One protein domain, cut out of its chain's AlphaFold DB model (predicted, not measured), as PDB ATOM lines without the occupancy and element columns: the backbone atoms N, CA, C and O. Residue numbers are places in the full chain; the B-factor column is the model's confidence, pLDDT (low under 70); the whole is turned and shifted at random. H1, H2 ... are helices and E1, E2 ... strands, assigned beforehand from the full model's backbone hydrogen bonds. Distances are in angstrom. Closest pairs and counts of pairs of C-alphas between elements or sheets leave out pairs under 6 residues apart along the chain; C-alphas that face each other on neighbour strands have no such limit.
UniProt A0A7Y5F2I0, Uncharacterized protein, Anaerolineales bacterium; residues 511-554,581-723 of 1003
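Overview. This is residues 511 to 554 and 581 to 723 of the 1003 residues of an uncharacterized protein of Anaerolineales bacterium (UniProt A0A7Y5F2I0). Two lobes make up the model: in one, helices H1 and H2 cover one face of a small, twisted sheet, E5 E9 E11 E10; the other is a loose group of short strands with the hairpin E2 E3 and an arm that runs out through E6 and folds back through E7 and E8, its tip, residues 604 to 609, sticking out. The printed part has 187 residues, under half of them in named elements, which follow as E1 to E8, H1, E9, E10, E11, H2. The four-strand sheet is mixed, E2 E3 is antiparallel, and the class is mixed, helices and strands. The whole is compact, with a radius of gyration of the C-alphas of 18.1 A and spans of 57 by 44 by 37 A.

Along the chain. E1, residues 518 to 520, begins at C-alpha 518 (-16.066, 12.773, 19.363). E2 is residues 525 to 530, 16.7 A long, and E3 is 539 to 544, 14.3 A. E4 is 550 to 552, E5 585 to 588, E6 596 to 598, E7 608 to 611 and E8 614 to 616. H1, residues 623 to 642, is 29.3 A long and begins at C-alpha 623 (-25.367, 6.412, 24.425). E9 is 654 to 658, 13.0 A; E10 is 677 to 679 and E11 686 to 689. H2, residues 700 to 720, is 30.3 A long and ends at C-alpha 720 (-12.820, -2.159, 53.887).

Arrangement. The sheet E5 E9 E11 E10 and its helices make two layers, helices on one face of a sheet. E5 and E9 are parallel (N 588 to O 656, 2.8 A), as are E9 and E11 (N 657 to O 687, 2.8 A); E10 and E11 form an antiparallel hairpin (N 688 to O 677, 2.8 A). H1 is on the sheet at a height of 9.3 A, over E9 and only just over E5, on which 3 of its C-alphas fall; its closest C-alpha pair with E5 is Phe 629 and Val 587, 6.0 A. H2 is on the same face at 8.5 A, over E11, and on the local plane runs along it at 13 degrees; Glu 710 and Ile 687 are their closest C-alphas, 6.2 A. H1 residues 628 to 635 touch H2 residues 703 to 711, the same way at a steep tilt of 54 degrees, closest at the C-alphas of Gly 631 and Asp 704, 6.0 A. In both helices every O i to N i+4 pair is within hydrogen-bond range. E2 and E3 are a hairpin, antiparallel at 158 degrees (N 526 to O 543, 2.8 A). E1, E4, E6, E7 and E8 pair with no named strand. The closest C-alphas of E3 and E4 are Tyr 544 and Tyr 551, 6.4 A. E2 and E6 are near each other, with 6 pairs of C-alphas within 10 A. E7 runs on into E8 at 10 degrees.

Size, cuts and confidence. The farthest C-alphas, of Asp 607 and Glu 671, are 58.7 A apart. Residues 555 to 580 are not printed, and C-alphas 554 and 581 are 20.7 A apart across the cut. The links H1 to E9 and E9 to E10 are long. Mean pLDDT of the printed part is 83.4; 30 residues are under 70, among them 644 to 650 and 665 to 673.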
ATOM      1  N   ASP A 511     -19.686  12.411  22.959       88.12
ATOM      2  CA  ASP A 511     -19.759  12.738  24.378       88.12
ATOM      3  C   ASP A 511     -21.108  13.401  24.737       88.12
ATOM      4  O   ASP A 511     -21.860  13.849  23.861       88.12
ATOM      5  N   ILE A 512     -21.429  13.473  26.030       86.50
ATOM      6  CA  ILE A 512     -22.632  14.141  26.561       86.50
ATOM      7  C   ILE A 512     -22.555  15.678  26.419       86.50
ATOM      8  O   ILE A 512     -23.556  16.379  26.589       86.50
ATOM      9  N   ASP A 513     -21.378  16.221  26.091       80.38
ATOM     10  CA  ASP A 513     -21.126  17.657  26.024       80.38
ATOM     11  C   ASP A 513     -22.002  18.392  24.976       80.38
ATOM     12  O   ASP A 513     -22.321  17.859  23.909       80.38
ATOM     13  N   PRO A 514     -22.360  19.675  25.197       63.88
ATOM     14  CA  PRO A 514     -23.131  20.451  24.218       63.88
ATOM     15  C   PRO A 514     -22.405  20.679  22.880       63.88
ATOM     16  O   PRO A 514     -23.019  21.153  21.918       63.88
ATOM     17  N   GLY A 515     -21.095  20.408  22.826       69.69
ATOM     18  CA  GLY A 515     -20.278  20.427  21.616       69.69
ATOM     19  C   GLY A 515     -20.448  19.190  20.731       69.69
ATOM     20  O   GLY A 515     -20.134  19.276  19.541       69.69
ATOM     21  N   ASN A 516     -20.987  18.086  21.271       74.75
ATOM     22  CA  ASN A 516     -21.073  16.778  20.619       74.75
ATOM     23  C   ASN A 516     -19.675  16.309  20.150       74.75
ATOM     24  O   ASN A 516     -19.468  15.877  19.008       74.75
ATOM     25  N   THR A 517     -18.694  16.464  21.038       88.75
ATOM     26  CA  THR A 517     -17.288  16.100  20.856       88.75
ATOM     27  C   THR A 517     -17.173  14.595  20.604       88.75
ATOM     28  O   THR A 517     -17.918  13.802  21.171       88.75
ATOM     29  N   ILE A 518     -16.290  14.189  19.688       92.69
ATOM     30  CA  ILE A 518     -16.066  12.773  19.363       92.69
ATOM     31  C   ILE A 518     -14.873  12.283  20.176       92.69
ATOM     32  O   ILE A 518     -13.772  12.813  20.021       92.69
ATOM     33  N   MET A 519     -15.104  11.266  21.000       94.12
ATOM     34  CA  MET A 519     -14.124  10.662  21.899       94.12
ATOM     35  C   MET A 519     -13.875   9.192  21.513       94.12
ATOM     36  O   MET A 519     -14.799   8.527  21.035       94.12
ATOM     37  N   PRO A 520     -12.648   8.667  21.680       96.12
ATOM     38  CA  PRO A 520     -12.357   7.249  21.470       96.12
ATOM     39  C   PRO A 520     -13.013   6.397  22.562       96.12
ATOM     40  O   PRO A 520     -12.927   6.741  23.738       96.12
ATOM     41  N   ALA A 521     -13.646   5.286  22.189       95.00
ATOM     42  CA  ALA A 521     -14.272   4.368  23.136       95.00
ATOM     43  C   ALA A 521     -13.257   3.301  23.580       95.00
ATOM     44  O   ALA A 521     -12.995   2.335  22.861       95.00
ATOM     45  N   GLN A 522     -12.646   3.509  24.742       93.00
ATOM     46  CA  GLN A 522     -11.501   2.738  25.236       93.00
ATOM     47  C   GLN A 522     -11.938   1.506  26.038       93.00
ATOM     48  O   GLN A 522     -13.009   1.511  26.646       93.00
ATOM     49  N   SER A 523     -11.092   0.476  26.082       91.50
ATOM     50  CA  SER A 523     -11.256  -0.723  26.920       91.50
ATOM     51  C   SER A 523     -12.539  -1.540  26.690       91.50
ATOM     52  O   SER A 523     -12.856  -2.399  27.511       91.50
ATOM     53  N   LEU A 524     -13.265  -1.321  25.588       93.56
ATOM     54  CA  LEU A 524     -14.423  -2.135  25.207       93.56
ATOM     55  C   LEU A 524     -13.962  -3.521  24.764       93.56
ATOM     56  O   LEU A 524     -13.034  -3.625  23.957       93.56
ATOM     57  N   LYS A 525     -14.655  -4.569  25.215       95.50
ATOM     58  CA  LYS A 525     -14.560  -5.911  24.635       95.50
ATOM     59  C   LYS A 525     -15.117  -5.863  23.213       95.50
ATOM     60  O   LYS A 525     -16.272  -5.503  23.031       95.50
ATOM     61  N   ALA A 526     -14.302  -6.200  22.220       96.81
ATOM     62  CA  ALA A 526     -14.671  -6.266  20.811       96.81
ATOM     63  C   ALA A 526     -14.667  -7.731  20.360       96.81
ATOM     64  O   ALA A 526     -13.605  -8.357  20.343       96.81
ATOM     65  N   THR A 527     -15.817  -8.272  19.970       96.75
ATOM     66  CA  THR A 527     -15.955  -9.663  19.516       96.75
ATOM     67  C   THR A 527     -16.321  -9.688  18.033       96.75
ATOM     68  O   THR A 527     -17.275  -9.034  17.612       96.75
ATOM     69  N   LEU A 528     -15.531 -10.404  17.231       96.56
ATOM     70  CA  LEU A 528     -15.781 -10.644  15.810       96.56
ATOM     71  C   LEU A 528     -16.705 -11.851  15.654       96.56
ATOM     72  O   LEU A 528     -16.451 -12.887  16.266       96.56
ATOM     73  N   TYR A 529     -17.717 -11.727  14.805       93.25
ATOM     74  CA  TYR A 529     -18.696 -12.770  14.523       93.25
ATOM     75  C   TYR A 529     -18.785 -13.076  13.032       93.25
ATOM     76  O   TYR A 529     -18.634 -12.186  12.186       93.25
ATOM     77  N   GLU A 530     -19.079 -14.341  12.762       87.50
ATOM     78  CA  GLU A 530     -19.629 -14.846  11.506       87.50
ATOM     79  C   GLU A 530     -21.172 -14.680  11.537       87.50
ATOM     80  O   GLU A 530     -21.777 -14.682  12.619       87.50
ATOM     81  N   TRP A 531     -21.829 -14.462  10.394       82.19
ATOM     82  CA  TRP A 531     -23.287 -14.380  10.303       82.19
ATOM     83  C   TRP A 531     -23.933 -15.572   9.581       82.19
ATOM     84  O   TRP A 531     -24.200 -15.535   8.381       82.19
ATOM     85  N   ASP A 532     -24.365 -16.554  10.369       70.38
ATOM     86  CA  ASP A 532     -25.147 -17.680   9.866       70.38
ATOM     87  C   ASP A 532     -26.579 -17.298   9.438       70.38
ATOM     88  O   ASP A 532     -27.329 -16.605  10.142       70.38
ATOM     89  N   LEU A 533     -27.035 -17.871   8.316       59.81
ATOM     90  CA  LEU A 533     -28.407 -17.708   7.806       59.81
ATOM     91  C   LEU A 533     -29.502 -18.277   8.725       59.81
ATOM     92  O   LEU A 533     -30.674 -17.904   8.577       59.81
ATOM     93  N   ASP A 534     -29.168 -19.206   9.620       60.69
ATOM     94  CA  ASP A 534     -30.111 -19.763  10.594       60.69
ATOM     95  C   ASP A 534     -30.216 -18.918  11.883       60.69
ATOM     96  O   ASP A 534     -31.154 -19.103  12.668       60.69
ATOM     97  N   GLY A 535     -29.327 -17.928  12.031       57.25
ATOM     98  CA  GLY A 535     -29.252 -16.998  13.149       57.25
ATOM     99  C   GLY A 535     -28.354 -17.439  14.309       57.25
ATOM    100  O   GLY A 535     -28.479 -16.838  15.376       57.25
ATOM    101  N   SER A 536     -27.492 -18.453  14.146       61.84
ATOM    102  CA  SER A 536     -26.608 -18.956  15.212       61.84
ATOM    103  C   SER A 536     -25.182 -18.382  15.260       61.84
ATOM    104  O   SER A 536     -24.319 -19.037  15.835       61.84
ATOM    105  N   SER A 537     -24.967 -17.163  14.747       76.50
ATOM    106  CA  SER A 537     -23.680 -16.438  14.695       76.50
ATOM    107  C   SER A 537     -22.667 -16.802  15.790       76.50
ATOM    108  O   SER A 537     -22.783 -16.348  16.936       76.50
ATOM    109  N   GLU A 538     -21.634 -17.569  15.430       79.38
ATOM    110  CA  GLU A 538     -20.570 -17.955  16.365       79.38
ATOM    111  C   GLU A 538     -19.460 -16.876  16.490       79.38
ATOM    112  O   GLU A 538     -19.080 -16.231  15.505       79.38
ATOM    113  N   PRO A 539     -18.907 -16.649  17.703       90.50
ATOM    114  CA  PRO A 539     -17.805 -15.713  17.916       90.50
ATOM    115  C   PRO A 539     -16.462 -16.304  17.452       90.50
ATOM    116  O   PRO A 539     -16.034 -17.357  17.924       90.50
ATOM    117  N   ILE A 540     -15.755 -15.577  16.585       92.06
ATOM    118  CA  ILE A 540     -14.473 -15.984  15.989       92.06
ATOM    119  C   ILE A 540     -13.289 -15.643  16.911       92.06
ATOM    120  O   ILE A 540     -12.458 -16.495  17.227       92.06
ATOM    121  N   GLU A 541     -13.188 -14.383  17.339       94.69
ATOM    122  CA  GLU A 541     -12.108 -13.875  18.195       94.69
ATOM    123  C   GLU A 541     -12.621 -12.689  19.026       94.69
ATOM    124  O   GLU A 541     -13.485 -11.932  18.583       94.69
ATOM    125  N   THR A 542     -12.064 -12.504  20.225       95.06
ATOM    126  CA  THR A 542     -12.325 -11.342  21.085       95.06
ATOM    127  C   THR A 542     -11.021 -10.599  21.370       95.06
ATOM    128  O   THR A 542     -10.039 -11.195  21.814       95.06
ATOM    129  N   VAL A 543     -11.034  -9.282  21.168       95.81
ATOM    130  CA  VAL A 543      -9.955  -8.344  21.518       95.81
ATOM    131  C   VAL A 543     -10.525  -7.177  22.332       95.81
ATOM    132  O   VAL A 543     -11.715  -7.158  22.632       95.81
ATOM    133  N   TYR A 544      -9.698  -6.199  22.708       94.44
ATOM    134  CA  TYR A 544     -10.143  -5.012  23.449       94.44
ATOM    135  C   TYR A 544      -9.676  -3.729  22.760       94.44
ATOM    136  O   TYR A 544      -8.585  -3.701  22.181       94.44
ATOM    137  N   THR A 545     -10.491  -2.672  22.801       95.62
ATOM    138  CA  THR A 545     -10.121  -1.374  22.214       95.62
ATOM    139  C   THR A 545      -9.028  -0.686  23.034       95.62
ATOM    140  O   THR A 545      -9.036  -0.696  24.266       95.62
ATOM    141  N   ASN A 546      -8.064  -0.072  22.348       93.12
ATOM    142  CA  ASN A 546      -6.979   0.673  22.985       93.12
ATOM    143  C   ASN A 546      -7.396   2.119  23.353       93.12
ATOM    144  O   ASN A 546      -8.550   2.513  23.190       93.12
ATOM    145  N   ILE A 547      -6.435   2.933  23.807       90.56
ATOM    146  CA  ILE A 547      -6.636   4.352  24.167       90.56
ATOM    147  C   ILE A 547      -7.153   5.240  23.014       90.56
ATOM    148  O   ILE A 547      -7.821   6.242  23.257       90.56
ATOM    149  N   ASP A 548      -6.903   4.854  21.761       94.19
ATOM    150  CA  ASP A 548      -7.411   5.530  20.560       94.19
ATOM    151  C   ASP A 548      -8.779   4.970  20.103       94.19
ATOM    152  O   ASP A 548      -9.293   5.365  19.058       94.19
ATOM    153  N   GLY A 549      -9.371   4.031  20.855       95.44
ATOM    154  CA  GLY A 549     -10.588   3.304  20.473       95.44
ATOM    155  C   GLY A 549     -10.360   2.274  19.360       95.44
ATOM    156  O   GLY A 549     -11.316   1.700  18.839       95.44
ATOM    157  N   TYR A 550      -9.103   2.042  18.973       97.75
ATOM    158  CA  TYR A 550      -8.717   1.146  17.889       97.75
ATOM    159  C   TYR A 550      -8.630  -0.304  18.363       97.75
ATOM    160  O   TYR A 550      -8.136  -0.588  19.458       97.75
ATOM    161  N   TYR A 551      -9.048  -1.224  17.499       97.19
ATOM    162  CA  TYR A 551      -8.904  -2.663  17.677       97.19
ATOM    163  C   TYR A 551      -8.442  -3.335  16.367       97.19
ATOM    164  O   TYR A 551      -8.671  -2.844  15.258       97.19
ATOM    165  N   SER A 552      -7.781  -4.483  16.503       97.06
ATOM    166  CA  SER A 552      -7.378  -5.352  15.394       97.06
ATOM    167  C   SER A 552      -7.536  -6.794  15.827       97.06
ATOM    168  O   SER A 552      -6.967  -7.185  16.843       97.06
ATOM    169  N   PHE A 553      -8.231  -7.572  15.012       97.31
ATOM    170  CA  PHE A 553      -8.238  -9.023  15.100       97.31
ATOM    171  C   PHE A 553      -6.991  -9.598  14.414       97.31
ATOM    172  O   PHE A 553      -6.279  -8.903  13.669       97.31
ATOM    173  N   SER A 554      -6.710 -10.862  14.694       94.50
ATOM    174  CA  SER A 554      -5.778 -11.690  13.941       94.50
ATOM    175  C   SER A 554      -6.315 -11.896  12.511       94.50
ATOM    176  O   SER A 554      -7.529 -11.884  12.311       94.50
ATOM    177  N   THR A 581      -9.880  -7.399  32.786       58.56
ATOM    178  CA  THR A 581      -8.902  -7.355  33.888       58.56
ATOM    179  C   THR A 581      -9.401  -8.023  35.171       58.56
ATOM    180  O   THR A 581     -10.601  -8.200  35.345       58.56
ATOM    181  N   SER A 582      -8.487  -8.369  36.089       57.25
ATOM    182  CA  SER A 582      -8.846  -8.917  37.410       57.25
ATOM    183  C   SER A 582      -9.651  -7.942  38.277       57.25
ATOM    184  O   SER A 582     -10.452  -8.388  39.088       57.25
ATOM    185  N   SER A 583      -9.523  -6.638  38.018       72.38
ATOM    186  CA  SER A 583     -10.583  -5.655  38.263       72.38
ATOM    187  C   SER A 583     -11.537  -5.612  37.067       72.38
ATOM    188  O   SER A 583     -11.215  -5.002  36.040       72.38
ATOM    189  N   LEU A 584     -12.695  -6.254  37.183       85.50
ATOM    190  CA  LEU A 584     -13.789  -6.179  36.216       85.50
ATOM    191  C   LEU A 584     -14.452  -4.799  36.287       85.50
ATOM    192  O   LEU A 584     -14.769  -4.316  37.372       85.50
ATOM    193  N   ARG A 585     -14.698  -4.176  35.133       90.75
ATOM    194  CA  ARG A 585     -15.551  -2.985  35.007       90.75
ATOM    195  C   ARG A 585     -16.625  -3.286  33.981       90.75
ATOM    196  O   ARG A 585     -16.277  -3.638  32.854       90.75
ATOM    197  N   GLU A 586     -17.890  -3.140  34.354       93.00
ATOM    198  CA  GLU A 586     -19.021  -3.392  33.458       93.00
ATOM    199  C   GLU A 586     -20.180  -2.406  33.657       93.00
ATOM    200  O   GLU A 586     -20.462  -1.972  34.773       93.00
ATOM    201  N   VAL A 587     -20.867  -2.071  32.559       95.44
ATOM    202  CA  VAL A 587     -22.166  -1.377  32.594       95.44
ATOM    203  C   VAL A 587     -23.247  -2.321  32.085       95.44
ATOM    204  O   VAL A 587     -23.122  -2.898  31.001       95.44
ATOM    205  N   THR A 588     -24.307  -2.468  32.873       91.06
ATOM    206  CA  THR A 588     -25.401  -3.416  32.643       91.06
ATOM    207  C   THR A 588     -26.769  -2.755  32.796       91.06
ATOM    208  O   THR A 588     -26.892  -1.666  33.361       91.06
ATOM    209  N   ASP A 589     -27.811  -3.405  32.279       87.06
ATOM    210  CA  ASP A 589     -29.201  -3.051  32.562       87.06
ATOM    211  C   ASP A 589     -29.643  -3.531  33.967       87.06
ATOM    212  O   ASP A 589     -28.870  -4.112  34.733       87.06
ATOM    213  N   LEU A 590     -30.909  -3.301  34.333       82.06
ATOM    214  CA  LEU A 590     -31.463  -3.758  35.622       82.06
ATOM    215  C   LEU A 590     -31.720  -5.280  35.700       82.06
ATOM    216  O   LEU A 590     -32.175  -5.768  36.731       82.06
ATOM    217  N   ASN A 591     -31.441  -6.028  34.629       77.44
ATOM    218  CA  ASN A 591     -31.487  -7.490  34.578       77.44
ATOM    219  C   ASN A 591     -30.070  -8.100  34.491       77.44
ATOM    220  O   ASN A 591     -29.939  -9.303  34.269       77.44
ATOM    221  N   ASN A 592     -29.020  -7.286  34.670       80.31
ATOM    222  CA  ASN A 592     -27.603  -7.629  34.505       80.31
ATOM    223  C   ASN A 592     -27.183  -8.011  33.066       80.31
ATOM    224  O   ASN A 592     -26.166  -8.677  32.874       80.31
ATOM    225  N   ASN A 593     -27.916  -7.569  32.036       84.50
ATOM    226  CA  ASN A 593     -27.458  -7.674  30.647       84.50
ATOM    227  C   ASN A 593     -26.420  -6.581  30.358       84.50
ATOM    228  O   ASN A 593     -26.691  -5.404  30.589       84.50
ATOM    229  N   ILE A 594     -25.261  -6.943  29.806       91.69
ATOM    230  CA  ILE A 594     -24.225  -5.981  29.396       91.69
ATOM    231  C   ILE A 594     -24.712  -5.169  28.186       91.69
ATOM    232  O   ILE A 594     -25.300  -5.722  27.254       91.69
ATOM    233  N   TYR A 595     -24.453  -3.858  28.176       95.00
ATOM    234  CA  TYR A 595     -24.742  -3.026  27.007       95.00
ATOM    235  C   TYR A 595     -23.756  -3.297  25.869       95.00
ATOM    236  O   TYR A 595     -22.542  -3.335  26.068       95.00
ATOM    237  N   TRP A 596     -24.282  -3.428  24.652       94.06
ATOM    238  CA  TRP A 596     -23.483  -3.675  23.457       94.06
ATOM    239  C   TRP A 596     -23.877  -2.786  22.277       94.06
ATOM    240  O   TRP A 596     -24.995  -2.277  22.169       94.06
ATOM    241  N   PHE A 597     -22.924  -2.611  21.366       94.38
ATOM    242  CA  PHE A 597     -23.074  -1.890  20.108       94.38
ATOM    243  C   PHE A 597     -22.550  -2.764  18.970       94.38
ATOM    244  O   PHE A 597     -21.562  -3.460  19.147       94.38
ATOM    245  N   GLN A 598     -23.151  -2.698  17.783       93.81
ATOM    246  CA  GLN A 598     -22.762  -3.552  16.649       93.81
ATOM    247  C   GLN A 598     -22.367  -2.738  15.411       93.81
ATOM    248  O   GLN A 598     -22.860  -1.614  15.204       93.81
ATOM    249  N   SER A 599     -21.469  -3.283  14.588       92.69
ATOM    250  CA  SER A 599     -21.164  -2.777  13.245       92.69
ATOM    251  C   SER A 599     -22.364  -2.960  12.301       92.69
ATOM    252  O   SER A 599     -23.441  -3.406  12.693       92.69
ATOM    253  N   LEU A 600     -22.206  -2.604  11.026       87.38
ATOM    254  CA  LEU A 600     -23.063  -3.183   9.990       87.38
ATOM    255  C   LEU A 600     -22.524  -4.572   9.617       87.38
ATOM    256  O   LEU A 600     -21.311  -4.790   9.692       87.38
ATOM    257  N   TYR A 601     -23.411  -5.467   9.184       85.88
ATOM    258  CA  TYR A 601     -23.048  -6.726   8.529       85.88
ATOM    259  C   TYR A 601     -22.341  -6.434   7.204       85.88
ATOM    260  O   TYR A 601     -22.818  -5.617   6.407       85.88
ATOM    261  N   ASN A 602     -21.207  -7.089   6.972       84.12
ATOM    262  CA  ASN A 602     -20.459  -7.022   5.722       84.12
ATOM    263  C   ASN A 602     -20.498  -8.399   5.075       84.12
ATOM    264  O   ASN A 602     -19.730  -9.276   5.438       84.12
ATOM    265  N   TYR A 603     -21.420  -8.565   4.132       83.62
ATOM    266  CA  TYR A 603     -21.635  -9.838   3.459       83.62
ATOM    267  C   TYR A 603     -20.575 -10.101   2.384       83.62
ATOM    268  O   TYR A 603     -20.264  -9.196   1.600       83.62
ATOM    269  N   ASN A 604     -20.114 -11.349   2.296       79.31
ATOM    270  CA  ASN A 604     -19.232 -11.907   1.278       79.31
ATOM    271  C   ASN A 604     -17.942 -11.083   1.192       79.31
ATOM    272  O   ASN A 604     -17.627 -10.463   0.167       79.31
ATOM    273  N   VAL A 605     -17.239 -11.015   2.324       82.06
ATOM    274  CA  VAL A 605     -16.057 -10.173   2.503       82.06
ATOM    275  C   VAL A 605     -14.976 -10.525   1.478       82.06
ATOM    276  O   VAL A 605     -14.759 -11.682   1.131       82.06
ATOM    277  N   ALA A 606     -14.283  -9.509   0.968       81.94
ATOM    278  CA  ALA A 606     -13.123  -9.702   0.105       81.94
ATOM    279  C   ALA A 606     -11.838  -9.793   0.940       81.94
ATOM    280  O   ALA A 606     -11.687  -9.068   1.925       81.94
ATOM    281  N   ASP A 607     -10.895 -10.621   0.493       82.44
ATOM    282  CA  ASP A 607      -9.591 -10.797   1.138       82.44
ATOM    283  C   ASP A 607      -8.817  -9.489   1.340       82.44
ATOM    284  O   ASP A 607      -8.945  -8.509   0.595       82.44
ATOM    285  N   GLY A 608      -7.899  -9.518   2.306       85.69
ATOM    286  CA  GLY A 608      -7.082  -8.377   2.685       85.69
ATOM    287  C   GLY A 608      -7.658  -7.679   3.908       85.69
ATOM    288  O   GLY A 608      -7.895  -8.316   4.925       85.69
ATOM    289  N   ASN A 609      -7.833  -6.359   3.853       89.25
ATOM    290  CA  ASN A 609      -8.127  -5.572   5.052       89.25
ATOM    291  C   ASN A 609      -9.578  -5.081   5.062       89.25
ATOM    292  O   ASN A 609      -9.969  -4.301   4.188       89.25
ATOM    293  N   LEU A 610     -10.326  -5.443   6.105       92.62
ATOM    294  CA  LEU A 610     -11.658  -4.914   6.398       92.62
ATOM    295  C   LEU A 610     -11.572  -3.896   7.554       92.62
ATOM    296  O   LEU A 610     -10.933  -4.161   8.573       92.62
ATOM    297  N   SER A 611     -12.207  -2.729   7.394       94.56
ATOM    298  CA  SER A 611     -12.307  -1.686   8.432       94.56
ATOM    299  C   SER A 611     -13.761  -1.542   8.867       94.56
ATOM    300  O   SER A 611     -14.604  -1.173   8.047       94.56
ATOM    301  N   LEU A 612     -14.060  -1.843  10.132       94.25
ATOM    302  CA  LEU A 612     -15.414  -1.840  10.700       94.25
ATOM    303  C   LEU A 612     -15.575  -0.739  11.756       94.25
ATOM    304  O   LEU A 612     -15.835  -0.987  12.927       94.25
ATOM    305  N   ASP A 613     -15.419   0.509  11.328       93.62
ATOM    306  CA  ASP A 613     -15.494   1.666  12.219       93.62
ATOM    307  C   ASP A 613     -16.930   1.962  12.702       93.62
ATOM    308  O   ASP A 613     -17.902   1.875  11.941       93.62
ATOM    309  N   LYS A 614     -17.070   2.388  13.964       94.75
ATOM    310  CA  LYS A 614     -18.356   2.738  14.589       94.75
ATOM    311  C   LYS A 614     -18.247   4.052  15.348       94.75
ATOM    312  O   LYS A 614     -17.403   4.199  16.218       94.75
ATOM    313  N   ASN A 615     -19.173   4.974  15.085       95.00
ATOM    314  CA  ASN A 615     -19.414   6.118  15.961       95.00
ATOM    315  C   ASN A 615     -20.780   5.971  16.642       95.00
ATOM    316  O   ASN A 615     -21.813   6.062  15.973       95.00
ATOM    317  N   ILE A 616     -20.786   5.788  17.962       94.25
ATOM    318  CA  ILE A 616     -21.993   5.796  18.795       94.25
ATOM    319  C   ILE A 616     -22.520   7.235  18.844       94.25
ATOM    320  O   ILE A 616     -21.821   8.165  19.244       94.25
ATOM    321  N   SER A 617     -23.742   7.430  18.350       89.38
ATOM    322  CA  SER A 617     -24.368   8.749  18.212       89.38
ATOM    323  C   SER A 617     -24.887   9.250  19.555       89.38
ATOM    324  O   SER A 617     -25.495   8.493  20.295       89.38
ATOM    325  N   HIS A 618     -24.804  10.554  19.812       84.94
ATOM    326  CA  HIS A 618     -25.435  11.195  20.978       84.94
ATOM    327  C   HIS A 618     -26.976  11.061  20.989       84.94
ATOM    328  O   HIS A 618     -27.622  11.302  22.001       84.94
ATOM    329  N   ASN A 619     -27.586  10.694  19.852       82.69
ATOM    330  CA  ASN A 619     -29.023  10.404  19.747       82.69
ATOM    331  C   ASN A 619     -29.344   8.899  19.840       82.69
ATOM    332  O   ASN A 619     -30.477   8.512  19.560       82.69
ATOM    333  N   ASP A 620     -28.353   8.055  20.130       87.56
ATOM    334  CA  ASP A 620     -28.565   6.637  20.410       87.56
ATOM    335  C   ASP A 620     -29.220   6.490  21.794       87.56
ATOM    336  O   ASP A 620     -28.844   7.184  22.741       87.56
ATOM    337  N   GLU A 621     -30.218   5.615  21.917       87.12
ATOM    338  CA  GLU A 621     -30.983   5.438  23.161       87.12
ATOM    339  C   GLU A 621     -30.092   4.930  24.307       87.12
ATOM    340  O   GLU A 621     -30.378   5.197  25.479       87.12
ATOM    341  N   TRP A 622     -28.994   4.248  23.953       90.19
ATOM    342  CA  TRP A 622     -28.027   3.635  24.864       90.19
ATOM    343  C   TRP A 622     -26.680   4.380  24.917       90.19
ATOM    344  O   TRP A 622     -25.749   3.910  25.566       90.19
ATOM    345  N   ALA A 623     -26.565   5.568  24.303       91.94
ATOM    346  CA  ALA A 623     -25.367   6.412  24.425       91.94
ATOM    347  C   ALA A 623     -24.925   6.682  25.886       91.94
ATOM    348  O   ALA A 623     -23.721   6.680  26.144       91.94
ATOM    349  N   PRO A 624     -25.831   6.824  26.875       94.69
ATOM    350  CA  PRO A 624     -25.409   6.974  28.264       94.69
ATOM    351  C   PRO A 624     -24.633   5.791  28.848       94.69
ATOM    352  O   PRO A 624     -23.763   6.013  29.685       94.69
ATOM    353  N   ALA A 625     -24.878   4.559  28.388       95.69
ATOM    354  CA  ALA A 625     -24.137   3.393  28.863       95.69
ATOM    355  C   ALA A 625     -22.643   3.490  28.508       95.69
ATOM    356  O   ALA A 625     -21.793   3.168  29.338       95.69
ATOM    357  N   ILE A 626     -22.304   4.013  27.316       95.38
ATOM    358  CA  ILE A 626     -20.898   4.253  26.960       95.38
ATOM    359  C   ILE A 626     -20.313   5.456  27.716       95.38
ATOM    360  O   ILE A 626     -19.160   5.380  28.129       95.38
ATOM    361  N   TRP A 627     -21.082   6.521  27.982       95.12
ATOM    362  CA  TRP A 627     -20.608   7.648  28.805       95.12
ATOM    363  C   TRP A 627     -20.221   7.194  30.220       95.12
ATOM    364  O   TRP A 627     -19.107   7.459  30.665       95.12
ATOM    365  N   ILE A 628     -21.099   6.429  30.876       96.31
ATOM    366  CA  ILE A 628     -20.860   5.841  32.201       96.31
ATOM    367  C   ILE A 628     -19.641   4.908  32.164       96.31
ATOM    368  O   ILE A 628     -18.724   5.066  32.967       96.31
ATOM    369  N   PHE A 629     -19.572   3.982  31.198       96.12
ATOM    370  CA  PHE A 629     -18.458   3.030  31.087       96.12
ATOM    371  C   PHE A 629     -17.102   3.729  30.909       96.12
ATOM    372  O   PHE A 629     -16.096   3.299  31.473       96.12
ATOM    373  N   GLN A 630     -17.047   4.820  30.140       94.38
ATOM    374  CA  GLN A 630     -15.816   5.598  29.970       94.38
ATOM    375  C   GLN A 630     -15.476   6.419  31.227       94.38
ATOM    376  O   GLN A 630     -14.300   6.506  31.569       94.38
ATOM    377  N   GLY A 631     -16.474   6.936  31.955       93.44
ATOM    378  CA  GLY A 631     -16.284   7.588  33.258       93.44
ATOM    379  C   GLY A 631     -15.669   6.653  34.307       93.44
ATOM    380  O   GLY A 631     -14.659   7.001  34.918       93.44
ATOM    381  N   VAL A 632     -16.199   5.429  34.438       93.31
ATOM    382  CA  VAL A 632     -15.659   4.386  35.336       93.31
ATOM    383  C   VAL A 632     -14.241   3.975  34.931       93.31
ATOM    384  O   VAL A 632     -13.356   3.880  35.779       93.31
ATOM    385  N   ASN A 633     -13.985   3.762  33.633       91.06
ATOM    386  CA  ASN A 633     -12.635   3.445  33.151       91.06
ATOM    387  C   ASN A 633     -11.631   4.579  33.422       91.06
ATOM    388  O   ASN A 633     -10.462   4.292  33.669       91.06
ATOM    389  N   PHE A 634     -12.068   5.842  33.397       91.06
ATOM    390  CA  PHE A 634     -11.222   6.989  33.725       91.06
ATOM    391  C   PHE A 634     -10.868   7.030  35.220       91.06
ATOM    392  O   PHE A 634      -9.686   7.096  35.551       91.06
ATOM    393  N   GLY A 635     -11.856   6.886  36.114       89.62
ATOM    394  CA  GLY A 635     -11.614   6.829  37.563       89.62
ATOM    395  C   GLY A 635     -10.766   5.622  37.987       89.62
ATOM    396  O   GLY A 635      -9.884   5.750  38.828       89.62
ATOM    397  N   TRP A 636     -10.959   4.461  37.350       88.81
ATOM    398  CA  TRP A 636     -10.080   3.302  37.560       88.81
ATOM    399  C   TRP A 636      -8.644   3.569  37.100       88.81
ATOM    400  O   TRP A 636      -7.701   3.201  37.794       88.81
ATOM    401  N   LYS A 637      -8.468   4.221  35.944       86.56
ATOM    402  CA  LYS A 637      -7.138   4.537  35.413       86.56
ATOM    403  C   LYS A 637      -6.375   5.505  36.317       86.56
ATOM    404  O   LYS A 637      -5.173   5.332  36.466       86.56
ATOM    405  N   PHE A 638      -7.058   6.482  36.916       88.62
ATOM    406  CA  PHE A 638      -6.460   7.369  37.918       88.62
ATOM    407  C   PHE A 638      -5.843   6.554  39.066       88.62
ATOM    408  O   PHE A 638      -4.647   6.661  39.312       88.62
ATOM    409  N   LEU A 639      -6.606   5.641  39.680       84.75
ATOM    410  CA  LEU A 639      -6.079   4.778  40.744       84.75
ATOM    411  C   LEU A 639      -4.965   3.817  40.277       84.75
ATOM    412  O   LEU A 639      -4.021   3.556  41.023       84.75
ATOM    413  N   ASP A 640      -5.057   3.276  39.057       81.38
ATOM    414  CA  ASP A 640      -4.027   2.392  38.488       81.38
ATOM    415  C   ASP A 640      -2.693   3.134  38.263       81.38
ATOM    416  O   ASP A 640      -1.621   2.584  38.527       81.38
ATOM    417  N   GLU A 641      -2.755   4.398  37.829       82.69
ATOM    418  CA  GLU A 641      -1.581   5.246  37.597       82.69
ATOM    419  C   GLU A 641      -0.977   5.819  38.891       82.69
ATOM    420  O   GLU A 641       0.251   5.854  38.993       82.69
ATOM    421  N   GLU A 642      -1.795   6.211  39.876       80.19
ATOM    422  CA  GLU A 642      -1.318   6.761  41.157       80.19
ATOM    423  C   GLU A 642      -0.820   5.666  42.128       80.19
ATOM    424  O   GLU A 642       0.241   5.822  42.730       80.19
ATOM    425  N   VAL A 643      -1.527   4.528  42.244       71.31
ATOM    426  CA  VAL A 643      -1.313   3.544  43.331       71.31
ATOM    427  C   VAL A 643      -0.779   2.182  42.856       71.31
ATOM    428  O   VAL A 643       0.175   1.640  43.429       71.31
ATOM    429  N   ILE A 644      -1.367   1.566  41.818       59.47
ATOM    430  CA  ILE A 644      -1.078   0.147  41.473       59.47
ATOM    431  C   ILE A 644       0.392  -0.085  41.077       59.47
ATOM    432  O   ILE A 644       0.923  -1.191  41.249       59.47
ATOM    433  N   GLY A 645       1.108   0.963  40.661       52.72
ATOM    434  CA  GLY A 645       2.558   0.932  40.449       52.72
ATOM    435  C   GLY A 645       3.393   0.427  41.644       52.72
ATOM    436  O   GLY A 645       4.559   0.068  41.440       52.72
ATOM    437  N   GLN A 646       2.827   0.359  42.859       51.91
ATOM    438  CA  GLN A 646       3.560   0.159  44.118       51.91
ATOM    439  C   GLN A 646       3.323  -1.177  44.863       51.91
ATOM    440  O   GLN A 646       3.854  -1.355  45.956       51.91
ATOM    441  N   LEU A 647       2.666  -2.176  44.245       48.62
ATOM    442  CA  LEU A 647       2.379  -3.525  44.810       48.62
ATOM    443  C   LEU A 647       1.230  -3.600  45.846       48.62
ATOM    444  O   LEU A 647       1.251  -4.472  46.721       48.62
ATOM    445  N   GLN A 648       0.223  -2.736  45.722       53.72
ATOM    446  CA  GLN A 648      -0.998  -2.762  46.540       53.72
ATOM    447  C   GLN A 648      -2.014  -3.848  46.089       53.72
ATOM    448  O   GLN A 648      -1.833  -4.438  45.016       53.72
ATOM    449  N   PRO A 649      -3.031  -4.209  46.911       55.56
ATOM    450  CA  PRO A 649      -4.044  -5.204  46.540       55.56
ATOM    451  C   PRO A 649      -4.868  -4.805  45.305       55.56
ATOM    452  O   PRO A 649      -4.914  -3.644  44.910       55.56
ATOM    453  N   GLU A 650      -5.529  -5.789  44.684       63.34
ATOM    454  CA  GLU A 650      -6.425  -5.532  43.551       63.34
ATOM    455  C   GLU A 650      -7.585  -4.638  44.003       63.34
ATOM    456  O   GLU A 650      -8.305  -4.987  44.932       63.34
ATOM    457  N   ILE A 651      -7.783  -3.517  43.301       72.38
ATOM    458  CA  ILE A 651      -8.792  -2.471  43.570       72.38
ATOM    459  C   ILE A 651     -10.248  -2.990  43.521       72.38
ATOM    460  O   ILE A 651     -11.190  -2.288  43.877       72.38
ATOM    461  N   GLY A 652     -10.435  -4.243  43.103       78.38
ATOM    462  CA  GLY A 652     -11.726  -4.911  43.054       78.38
ATOM    463  C   GLY A 652     -12.507  -4.614  41.780       78.38
ATOM    464  O   GLY A 652     -11.950  -4.142  40.782       78.38
ATOM    465  N   ASN A 653     -13.791  -4.963  41.798       85.00
ATOM    466  CA  ASN A 653     -14.676  -4.888  40.638       85.00
ATOM    467  C   ASN A 653     -15.633  -3.697  40.763       85.00
ATOM    468  O   ASN A 653     -16.034  -3.334  41.866       85.00
ATOM    469  N   ILE A 654     -16.061  -3.145  39.627       88.00
ATOM    470  CA  ILE A 654     -17.176  -2.195  39.554       88.00
ATOM    471  C   ILE A 654     -18.206  -2.683  38.538       88.00
ATOM    472  O   ILE A 654     -17.930  -2.774  37.338       88.00
ATOM    473  N   ARG A 655     -19.427  -2.917  39.024       89.31
ATOM    474  CA  ARG A 655     -20.641  -2.980  38.211       89.31
ATOM    475  C   ARG A 655     -21.380  -1.653  38.319       89.31
ATOM    476  O   ARG A 655     -21.561  -1.131  39.418       89.31
ATOM    477  N   VAL A 656     -21.857  -1.156  37.181       93.88
ATOM    478  CA  VAL A 656     -22.850  -0.081  37.132       93.88
ATOM    479  C   VAL A 656     -24.114  -0.564  36.440       93.88
ATOM    480  O   VAL A 656     -24.075  -0.987  35.285       93.88
ATOM    481  N   ASN A 657     -25.249  -0.450  37.113       91.75
ATOM    482  CA  ASN A 657     -26.565  -0.623  36.527       91.75
ATOM    483  C   ASN A 657     -27.104   0.733  36.060       91.75
ATOM    484  O   ASN A 657     -27.204   1.696  36.823       91.75
ATOM    485  N   TRP A 658     -27.516   0.800  34.801       93.38
ATOM    486  CA  TRP A 658     -28.241   1.934  34.241       93.38
ATOM    487  C   TRP A 658     -29.348   1.410  33.334       93.38
ATOM    488  O   TRP A 658     -29.173   0.419  32.640       93.38
ATOM    489  N   GLN A 659     -30.503   2.072  33.311       90.25
ATOM    490  CA  GLN A 659     -31.598   1.688  32.423       90.25
ATOM    491  C   GLN A 659     -32.266   2.931  31.849       90.25
ATOM    492  O   GLN A 659     -32.664   3.844  32.579       90.25
ATOM    493  N   HIS A 660     -32.448   2.942  30.527       88.81
ATOM    494  CA  HIS A 660     -33.118   4.040  29.834       88.81
ATOM    495  C   HIS A 660     -34.479   4.377  30.479       88.81
ATOM    496  O   HIS A 660     -35.290   3.491  30.752       88.81
ATOM    497  N   ALA A 661     -34.723   5.670  30.715       88.19
ATOM    498  CA  ALA A 661     -35.925   6.211  31.355       88.19
ATOM    499  C   ALA A 661     -36.238   5.708  32.790       88.19
ATOM    500  O   ALA A 661     -37.367   5.889  33.257       88.19
ATOM    501  N   ARG A 662     -35.269   5.133  33.521       86.38
ATOM    502  CA  ARG A 662     -35.416   4.752  34.941       86.38
ATOM    503  C   ARG A 662     -34.560   5.645  35.846       86.38
ATOM    504  O   ARG A 662     -33.366   5.791  35.628       86.38
ATOM    505  N   ASN A 663     -35.177   6.196  36.893       87.31
ATOM    506  CA  ASN A 663     -34.503   7.010  37.923       87.31
ATOM    507  C   ASN A 663     -34.534   6.358  39.315       87.31
ATOM    508  O   ASN A 663     -34.121   6.976  40.285       87.31
ATOM    509  N   CYS A 664     -35.095   5.156  39.427       77.88
ATOM    510  CA  CYS A 664     -35.217   4.414  40.674       77.88
ATOM    511  C   CYS A 664     -34.975   2.942  40.352       77.88
ATOM    512  O   CYS A 664     -35.483   2.448  39.333       77.88
ATOM    513  N   ILE A 665     -34.252   2.249  41.227       68.88
ATOM    514  CA  ILE A 665     -34.010   0.817  41.076       68.88
ATOM    515  C   ILE A 665     -35.296   0.012  41.339       68.88
ATOM    516  O   ILE A 665     -35.685  -0.826  40.523       68.88
ATOM    517  N   PHE A 666     -36.055   0.379  42.378       64.81
ATOM    518  CA  PHE A 666     -37.367  -0.191  42.687       64.81
ATOM    519  C   PHE A 666     -38.508   0.625  42.054       64.81
ATOM    520  O   PHE A 666     -38.836   1.721  42.509       64.81
ATOM    521  N   SER A 667     -39.175   0.086  41.029       56.53
ATOM    522  CA  SER A 667     -40.367   0.717  40.424       56.53
ATOM    523  C   SER A 667     -41.575   0.747  41.363       56.53
ATOM    524  O   SER A 667     -42.368   1.688  41.334       56.53
ATOM    525  N   GLU A 668     -41.726  -0.295  42.173       48.47
ATOM    526  CA  GLU A 668     -42.821  -0.490  43.117       48.47
ATOM    527  C   GLU A 668     -42.613   0.286  44.422       48.47
ATOM    528  O   GLU A 668     -43.590   0.596  45.106       48.47
ATOM    529  N   PHE A 669     -41.364   0.651  44.733       49.72
ATOM    530  CA  PHE A 669     -40.971   1.320  45.973       49.72
ATOM    531  C   PHE A 669     -40.174   2.614  45.705       49.72
ATOM    532  O   PHE A 669     -39.025   2.723  46.124       49.72
ATOM    533  N   PRO A 670     -40.771   3.643  45.068       51.25
ATOM    534  CA  PRO A 670     -40.111   4.935  44.831       51.25
ATOM    535  C   PRO A 670     -39.815   5.733  46.119       51.25
ATOM    536  O   PRO A 670     -39.275   6.832  46.051       51.25
ATOM    537  N   GLU A 671     -40.207   5.207  47.284       46.22
ATOM    538  CA  GLU A 671     -39.875   5.732  48.614       46.22
ATOM    539  C   GLU A 671     -38.537   5.161  49.150       46.22
ATOM    540  O   GLU A 671     -38.043   5.654  50.155       46.22
ATOM    541  N   LEU A 672     -37.930   4.171  48.472       47.69
ATOM    542  CA  LEU A 672     -36.630   3.552  48.802       47.69
ATOM    543  C   LEU A 672     -35.475   4.081  47.921       47.69
ATOM    544  O   LEU A 672     -34.625   3.314  47.476       47.69
ATOM    545  N   GLY A 673     -35.475   5.384  47.628       56.53
ATOM    546  CA  GLY A 673     -34.435   6.033  46.822       56.53
ATOM    547  C   GLY A 673     -34.736   6.068  45.316       56.53
ATOM    548  O   GLY A 673     -34.835   5.048  44.630       56.53
ATOM    549  N   CYS A 674     -34.852   7.287  44.788       73.06
ATOM    550  CA  CYS A 674     -34.822   7.583  43.358       73.06
ATOM    551  C   CYS A 674     -33.713   8.615  43.116       73.06
ATOM    552  O   CYS A 674     -33.919   9.806  43.355       73.06
ATOM    553  N   GLY A 675     -32.563   8.156  42.642       80.81
ATOM    554  CA  GLY A 675     -31.351   8.936  42.410       80.81
ATOM    555  C   GLY A 675     -30.241   8.009  41.921       80.81
ATOM    556  O   GLY A 675     -30.449   6.796  41.862       80.81
ATOM    557  N   SER A 676     -29.101   8.573  41.531       88.00
ATOM    558  CA  SER A 676     -27.862   7.792  41.465       88.00
ATOM    559  C   SER A 676     -27.419   7.460  42.895       88.00
ATOM    560  O   SER A 676     -27.685   8.259  43.792       88.00
ATOM    561  N   GLN A 677     -26.900   6.250  43.110       84.94
ATOM    562  CA  GLN A 677     -26.470   5.752  44.422       84.94
ATOM    563  C   GLN A 677     -25.625   4.476  44.275       84.94
ATOM    564  O   GLN A 677     -25.951   3.592  43.471       84.94
ATOM    565  N   TYR A 678     -24.601   4.324  45.105       86.06
ATOM    566  CA  TYR A 678     -23.950   3.049  45.377       86.06
ATOM    567  C   TYR A 678     -24.723   2.256  46.437       86.06
ATOM    568  O   TYR A 678     -25.166   2.806  47.444       86.06
ATOM    569  N   PHE A 679     -24.874   0.946  46.235       76.19
ATOM    570  CA  PHE A 679     -25.399   0.063  47.274       76.19
ATOM    571  C   PHE A 679     -24.812  -1.358  47.110       76.19
ATOM    572  O   PHE A 679     -25.036  -2.002  46.078       76.19
ATOM    573  N   PRO A 680     -24.071  -1.883  48.107       68.81
ATOM    574  CA  PRO A 680     -23.252  -3.101  47.987       68.81
ATOM    575  C   PRO A 680     -24.067  -4.405  47.994       68.81
ATOM    576  O   PRO A 680     -23.517  -5.494  47.849       68.81
ATOM    577  N   TYR A 681     -25.383  -4.322  48.204       64.94
ATOM    578  CA  TYR A 681     -26.270  -5.478  48.309       64.94
ATOM    579  C   TYR A 681     -27.226  -5.558  47.114       64.94
ATOM    580  O   TYR A 681     -27.390  -4.614  46.341       64.94
ATOM    581  N   PHE A 682     -27.915  -6.690  46.975       52.62
ATOM    582  CA  PHE A 682     -29.008  -6.834  46.013       52.62
ATOM    583  C   PHE A 682     -30.085  -5.746  46.241       52.62
ATOM    584  O   PHE A 682     -30.454  -5.505  47.394       52.62
ATOM    585  N   PRO A 683     -30.648  -5.115  45.188       52.66
ATOM    586  CA  PRO A 683     -30.561  -5.488  43.771       52.66
ATOM    587  C   PRO A 683     -29.553  -4.715  42.911       52.66
ATOM    588  O   PRO A 683     -29.487  -4.994  41.718       52.66
ATOM    589  N   THR A 684     -28.807  -3.757  43.461       59.66
ATOM    590  CA  THR A 684     -27.697  -3.099  42.748       59.66
ATOM    591  C   THR A 684     -26.521  -4.048  42.580       59.66
ATOM    592  O   THR A 684     -26.069  -4.242  41.460       59.66
ATOM    593  N   ASP A 685     -26.023  -4.636  43.678       71.38
ATOM    594  CA  ASP A 685     -24.746  -5.373  43.666       71.38
ATOM    595  C   ASP A 685     -23.621  -4.498  43.047       71.38
ATOM    596  O   ASP A 685     -22.884  -4.929  42.157       71.38
ATOM    597  N   GLY A 686     -23.573  -3.210  43.440       84.94
ATOM    598  CA  GLY A 686     -22.750  -2.177  42.799       84.94
ATOM    599  C   GLY A 686     -23.391  -0.780  42.762       84.94
ATOM    600  O   GLY A 686     -24.077  -0.355  43.691       84.94
ATOM    601  N   ILE A 687     -23.146  -0.046  41.674       91.06
ATOM    602  CA  ILE A 687     -23.615   1.334  41.455       91.06
ATOM    603  C   ILE A 687     -24.921   1.335  40.652       91.06
ATOM    604  O   ILE A 687     -25.003   0.670  39.625       91.06
ATOM    605  N   PHE A 688     -25.900   2.163  41.017       90.62
ATOM    606  CA  PHE A 688     -26.999   2.553  40.127       90.62
ATOM    607  C   PHE A 688     -26.851   4.014  39.691       90.62
ATOM    608  O   PHE A 688     -26.707   4.898  40.529       90.62
ATOM    609  N   ILE A 689     -26.949   4.283  38.385       92.69
ATOM    610  CA  ILE A 689     -26.994   5.651  37.842       92.69
ATOM    611  C   ILE A 689     -28.405   5.953  37.338       92.69
ATOM    612  O   ILE A 689     -28.933   5.269  36.454       92.69
ATOM    613  N   ALA A 690     -29.016   7.020  37.852       90.75
ATOM    614  CA  ALA A 690     -30.337   7.448  37.416       90.75
ATOM    615  C   ALA A 690     -30.299   8.080  36.016       90.75
ATOM    616  O   ALA A 690     -29.446   8.902  35.674       90.75
ATOM    617  N   HIS A 691     -31.307   7.775  35.196       91.19
ATOM    618  CA  HIS A 691     -31.432   8.338  33.851       91.19
ATOM    619  C   HIS A 691     -31.531   9.881  33.840       91.19
ATOM    620  O   HIS A 691     -31.171  10.512  32.842       91.19
ATOM    621  N   SER A 692     -31.967  10.504  34.942       90.50
ATOM    622  CA  SER A 692     -31.944  11.958  35.147       90.50
ATOM    623  C   SER A 692     -30.545  12.570  35.142       90.50
ATOM    624  O   SER A 692     -30.398  13.672  34.619       90.50
ATOM    625  N   ASP A 693     -29.532  11.871  35.654       90.31
ATOM    626  CA  ASP A 693     -28.159  12.391  35.731       90.31
ATOM    627  C   ASP A 693     -27.427  12.242  34.392       90.31
ATOM    628  O   ASP A 693     -26.583  13.056  34.029       90.31
ATOM    629  N   THR A 694     -27.879  11.298  33.560       90.62
ATOM    630  CA  THR A 694     -27.445  11.161  32.160       90.62
ATOM    631  C   THR A 694     -28.073  12.179  31.192       90.62
ATOM    632  O   THR A 694     -27.916  12.062  29.975       90.62
ATOM    633  N   GLN A 695     -28.814  13.180  31.683       86.62
ATOM    634  CA  GLN A 695     -29.444  14.186  30.822       86.62
ATOM    635  C   GLN A 695     -28.449  15.265  30.381       86.62
ATOM    636  O   GLN A 695     -27.897  16.013  31.184       86.62
ATOM    637  N   THR A 696     -28.349  15.456  29.067       77.56
ATOM    638  CA  THR A 696     -27.437  16.407  28.400       77.56
ATOM    639  C   THR A 696     -27.638  17.871  28.823       77.56
ATOM    640  O   THR A 696     -26.766  18.713  28.622       77.56
ATOM    641  N   SER A 697     -28.779  18.192  29.445       78.44
ATOM    642  CA  SER A 697     -29.067  19.499  30.043       78.44
ATOM    643  C   SER A 697     -28.292  19.806  31.327       78.44
ATOM    644  O   SER A 697     -28.243  20.976  31.704       78.44
ATOM    645  N   LEU A 698     -27.749  18.790  32.005       79.81
ATOM    646  CA  LEU A 698     -26.906  18.938  33.196       79.81
ATOM    647  C   LEU A 698     -25.423  19.094  32.813       79.81
ATOM    648  O   LEU A 698     -24.700  19.848  33.455       79.81
ATOM    649  N   GLY A 699     -25.018  18.495  31.688       80.75
ATOM    650  CA  GLY A 699     -23.675  18.612  31.117       80.75
ATOM    651  C   GLY A 699     -22.721  17.503  31.571       80.75
ATOM    652  O   GLY A 699     -23.072  16.671  32.401       80.75
ATOM    653  N   LYS A 700     -21.514  17.492  30.990       85.12
ATOM    654  CA  LYS A 700     -20.508  16.445  31.230       85.12
ATOM    655  C   LYS A 700     -20.020  16.422  32.677       85.12
ATOM    656  O   LYS A 700     -20.063  15.369  33.294       85.12
ATOM    657  N   GLU A 701     -19.660  17.595  33.206       85.12
ATOM    658  CA  GLU A 701     -19.190  17.782  34.588       85.12
ATOM    659  C   GLU A 701     -20.136  17.121  35.607       85.12
ATOM    660  O   GLU A 701     -19.670  16.469  36.527       85.12
ATOM    661  N   TRP A 702     -21.461  17.198  35.409       86.69
ATOM    662  CA  TRP A 702     -22.428  16.546  36.299       86.69
ATOM    663  C   TRP A 702     -22.330  15.015  36.267       86.69
ATOM    664  O   TRP A 702     -22.158  14.392  37.309       86.69
ATOM    665  N   LEU A 703     -22.426  14.410  35.075       89.81
ATOM    666  CA  LEU A 703     -22.401  12.951  34.937       89.81
ATOM    667  C   LEU A 703     -21.052  12.361  35.365       89.81
ATOM    668  O   LEU A 703     -21.035  11.318  36.009       89.81
ATOM    669  N   ASP A 704     -19.949  13.026  35.019       89.50
ATOM    670  CA  ASP A 704     -18.602  12.638  35.437       89.50
ATOM    671  C   ASP A 704     -18.496  12.604  36.969       89.50
ATOM    672  O   ASP A 704     -18.187  11.553  37.527       89.50
ATOM    673  N   THR A 705     -18.821  13.717  37.646       88.00
ATOM    674  CA  THR A 705     -18.769  13.809  39.114       88.00
ATOM    675  C   THR A 705     -19.648  12.745  39.764       88.00
ATOM    676  O   THR A 705     -19.173  12.061  40.660       88.00
ATOM    677  N   THR A 706     -20.884  12.531  39.290       91.12
ATOM    678  CA  THR A 706     -21.751  11.466  39.822       91.12
ATOM    679  C   THR A 706     -21.139  10.077  39.620       91.12
ATOM    680  O   THR A 706     -21.062   9.305  40.567       91.12
ATOM    681  N   VAL A 707     -20.659   9.739  38.418       94.06
ATOM    682  CA  VAL A 707     -20.066   8.413  38.156       94.06
ATOM    683  C   VAL A 707     -18.811   8.182  39.000       94.06
ATOM    684  O   VAL A 707     -18.594   7.059  39.460       94.06
ATOM    685  N   TRP A 708     -17.995   9.213  39.229       94.25
ATOM    686  CA  TRP A 708     -16.815   9.109  40.086       94.25
ATOM    687  C   TRP A 708     -17.175   9.031  41.571       94.25
ATOM    688  O   TRP A 708     -16.607   8.177  42.242       94.25
ATOM    689  N   HIS A 709     -18.160   9.797  42.055       92.69
ATOM    690  CA  HIS A 709     -18.682   9.720  43.431       92.69
ATOM    691  C   HIS A 709     -19.087   8.289  43.786       92.69
ATOM    692  O   HIS A 709     -18.503   7.666  44.672       92.69
ATOM    693  N   GLU A 710     -19.992   7.697  43.000       92.94
ATOM    694  CA  GLU A 710     -20.442   6.324  43.249       92.94
ATOM    695  C   GLU A 710     -19.319   5.286  43.056       92.94
ATOM    696  O   GLU A 710     -19.329   4.222  43.679       92.94
ATOM    697  N   SER A 711     -18.320   5.586  42.214       93.19
ATOM    698  CA  SER A 711     -17.112   4.756  42.103       93.19
ATOM    699  C   SER A 711     -16.252   4.833  43.366       93.19
ATOM    700  O   SER A 711     -15.691   3.817  43.758       93.19
ATOM    701  N   GLY A 712     -16.176   5.990  44.031       92.06
ATOM    702  CA  GLY A 712     -15.475   6.170  45.306       92.06
ATOM    703  C   GLY A 712     -16.032   5.262  46.402       92.06
ATOM    704  O   GLY A 712     -15.262   4.556  47.056       92.06
ATOM    705  N   HIS A 713     -17.364   5.190  46.520       91.25
ATOM    706  CA  HIS A 713     -18.057   4.228  47.389       91.25
ATOM    707  C   HIS A 713     -17.736   2.771  47.028       91.25
ATOM    708  O   HIS A 713     -17.408   1.971  47.905       91.25
ATOM    709  N   ALA A 714     -17.772   2.423  45.737       89.94
ATOM    710  CA  ALA A 714     -17.444   1.073  45.279       89.94
ATOM    711  C   ALA A 714     -15.985   0.679  45.576       89.94
ATOM    712  O   ALA A 714     -15.714  -0.470  45.923       89.94
ATOM    713  N   TYR A 715     -15.034   1.609  45.464       88.69
ATOM    714  CA  TYR A 715     -13.636   1.357  45.818       88.69
ATOM    715  C   TYR A 715     -13.434   1.204  47.333       88.69
ATOM    716  O   TYR A 715     -12.685   0.318  47.740       88.69
ATOM    717  N   MET A 716     -14.149   1.978  48.158       88.25
ATOM    718  CA  MET A 716     -14.153   1.807  49.617       88.25
ATOM    719  C   MET A 716     -14.680   0.417  50.022       88.25
ATOM    720  O   MET A 716     -14.020  -0.289  50.786       88.25
ATOM    721  N   ASP A 717     -15.822  -0.025  49.478       86.31
ATOM    722  CA  ASP A 717     -16.382  -1.354  49.780       86.31
ATOM    723  C   ASP A 717     -15.429  -2.498  49.399       86.31
ATOM    724  O   ASP A 717     -15.200  -3.407  50.201       86.31
ATOM    725  N   ASN A 718     -14.794  -2.412  48.223       83.56
ATOM    726  CA  ASN A 718     -13.821  -3.406  47.756       83.56
ATOM    727  C   ASN A 718     -12.616  -3.589  48.713       83.56
ATOM    728  O   ASN A 718     -11.973  -4.642  48.677       83.56
ATOM    729  N   ILE A 719     -12.303  -2.596  49.557       81.56
ATOM    730  CA  ILE A 719     -11.146  -2.592  50.468       81.56
ATOM    731  C   ILE A 719     -11.553  -2.919  51.905       81.56
ATOM    732  O   ILE A 719     -10.998  -3.839  52.515       81.56
ATOM    733  N   GLU A 720     -12.499  -2.156  52.455       79.94
ATOM    734  CA  GLU A 720     -12.820  -2.159  53.887       79.94
ATOM    735  C   GLU A 720     -14.219  -2.702  54.234       79.94
ATOM    736  O   GLU A 720     -14.498  -2.938  55.414       79.94
ATOM    737  N   ALA A 721     -15.012  -3.055  53.210       74.94
ATOM    738  CA  ALA A 721     -16.449  -3.353  53.246       74.94
ATOM    739  C   ALA A 721     -17.305  -2.142  53.657       74.94
ATOM    740  O   ALA A 721     -16.977  -1.415  54.591       74.94
ATOM    741  N   PHE A 722     -18.414  -1.928  52.944       71.25
ATOM    742  CA  PHE A 722     -19.153  -0.669  52.969       71.25
ATOM    743  C   PHE A 722     -19.573  -0.231  54.377       71.25
ATOM    744  O   PHE A 722     -20.185  -0.977  55.149       71.25
ATOM    745  N   VAL A 723     -19.244   1.023  54.671       64.12
ATOM    746  CA  VAL A 723     -19.302   1.617  56.007       64.12
ATOM    747  C   VAL A 723     -20.599   2.394  56.240       64.12
ATOM    748  O   VAL A 723     -21.064   2.498  57.378       64.12
TER     749      VAL A 723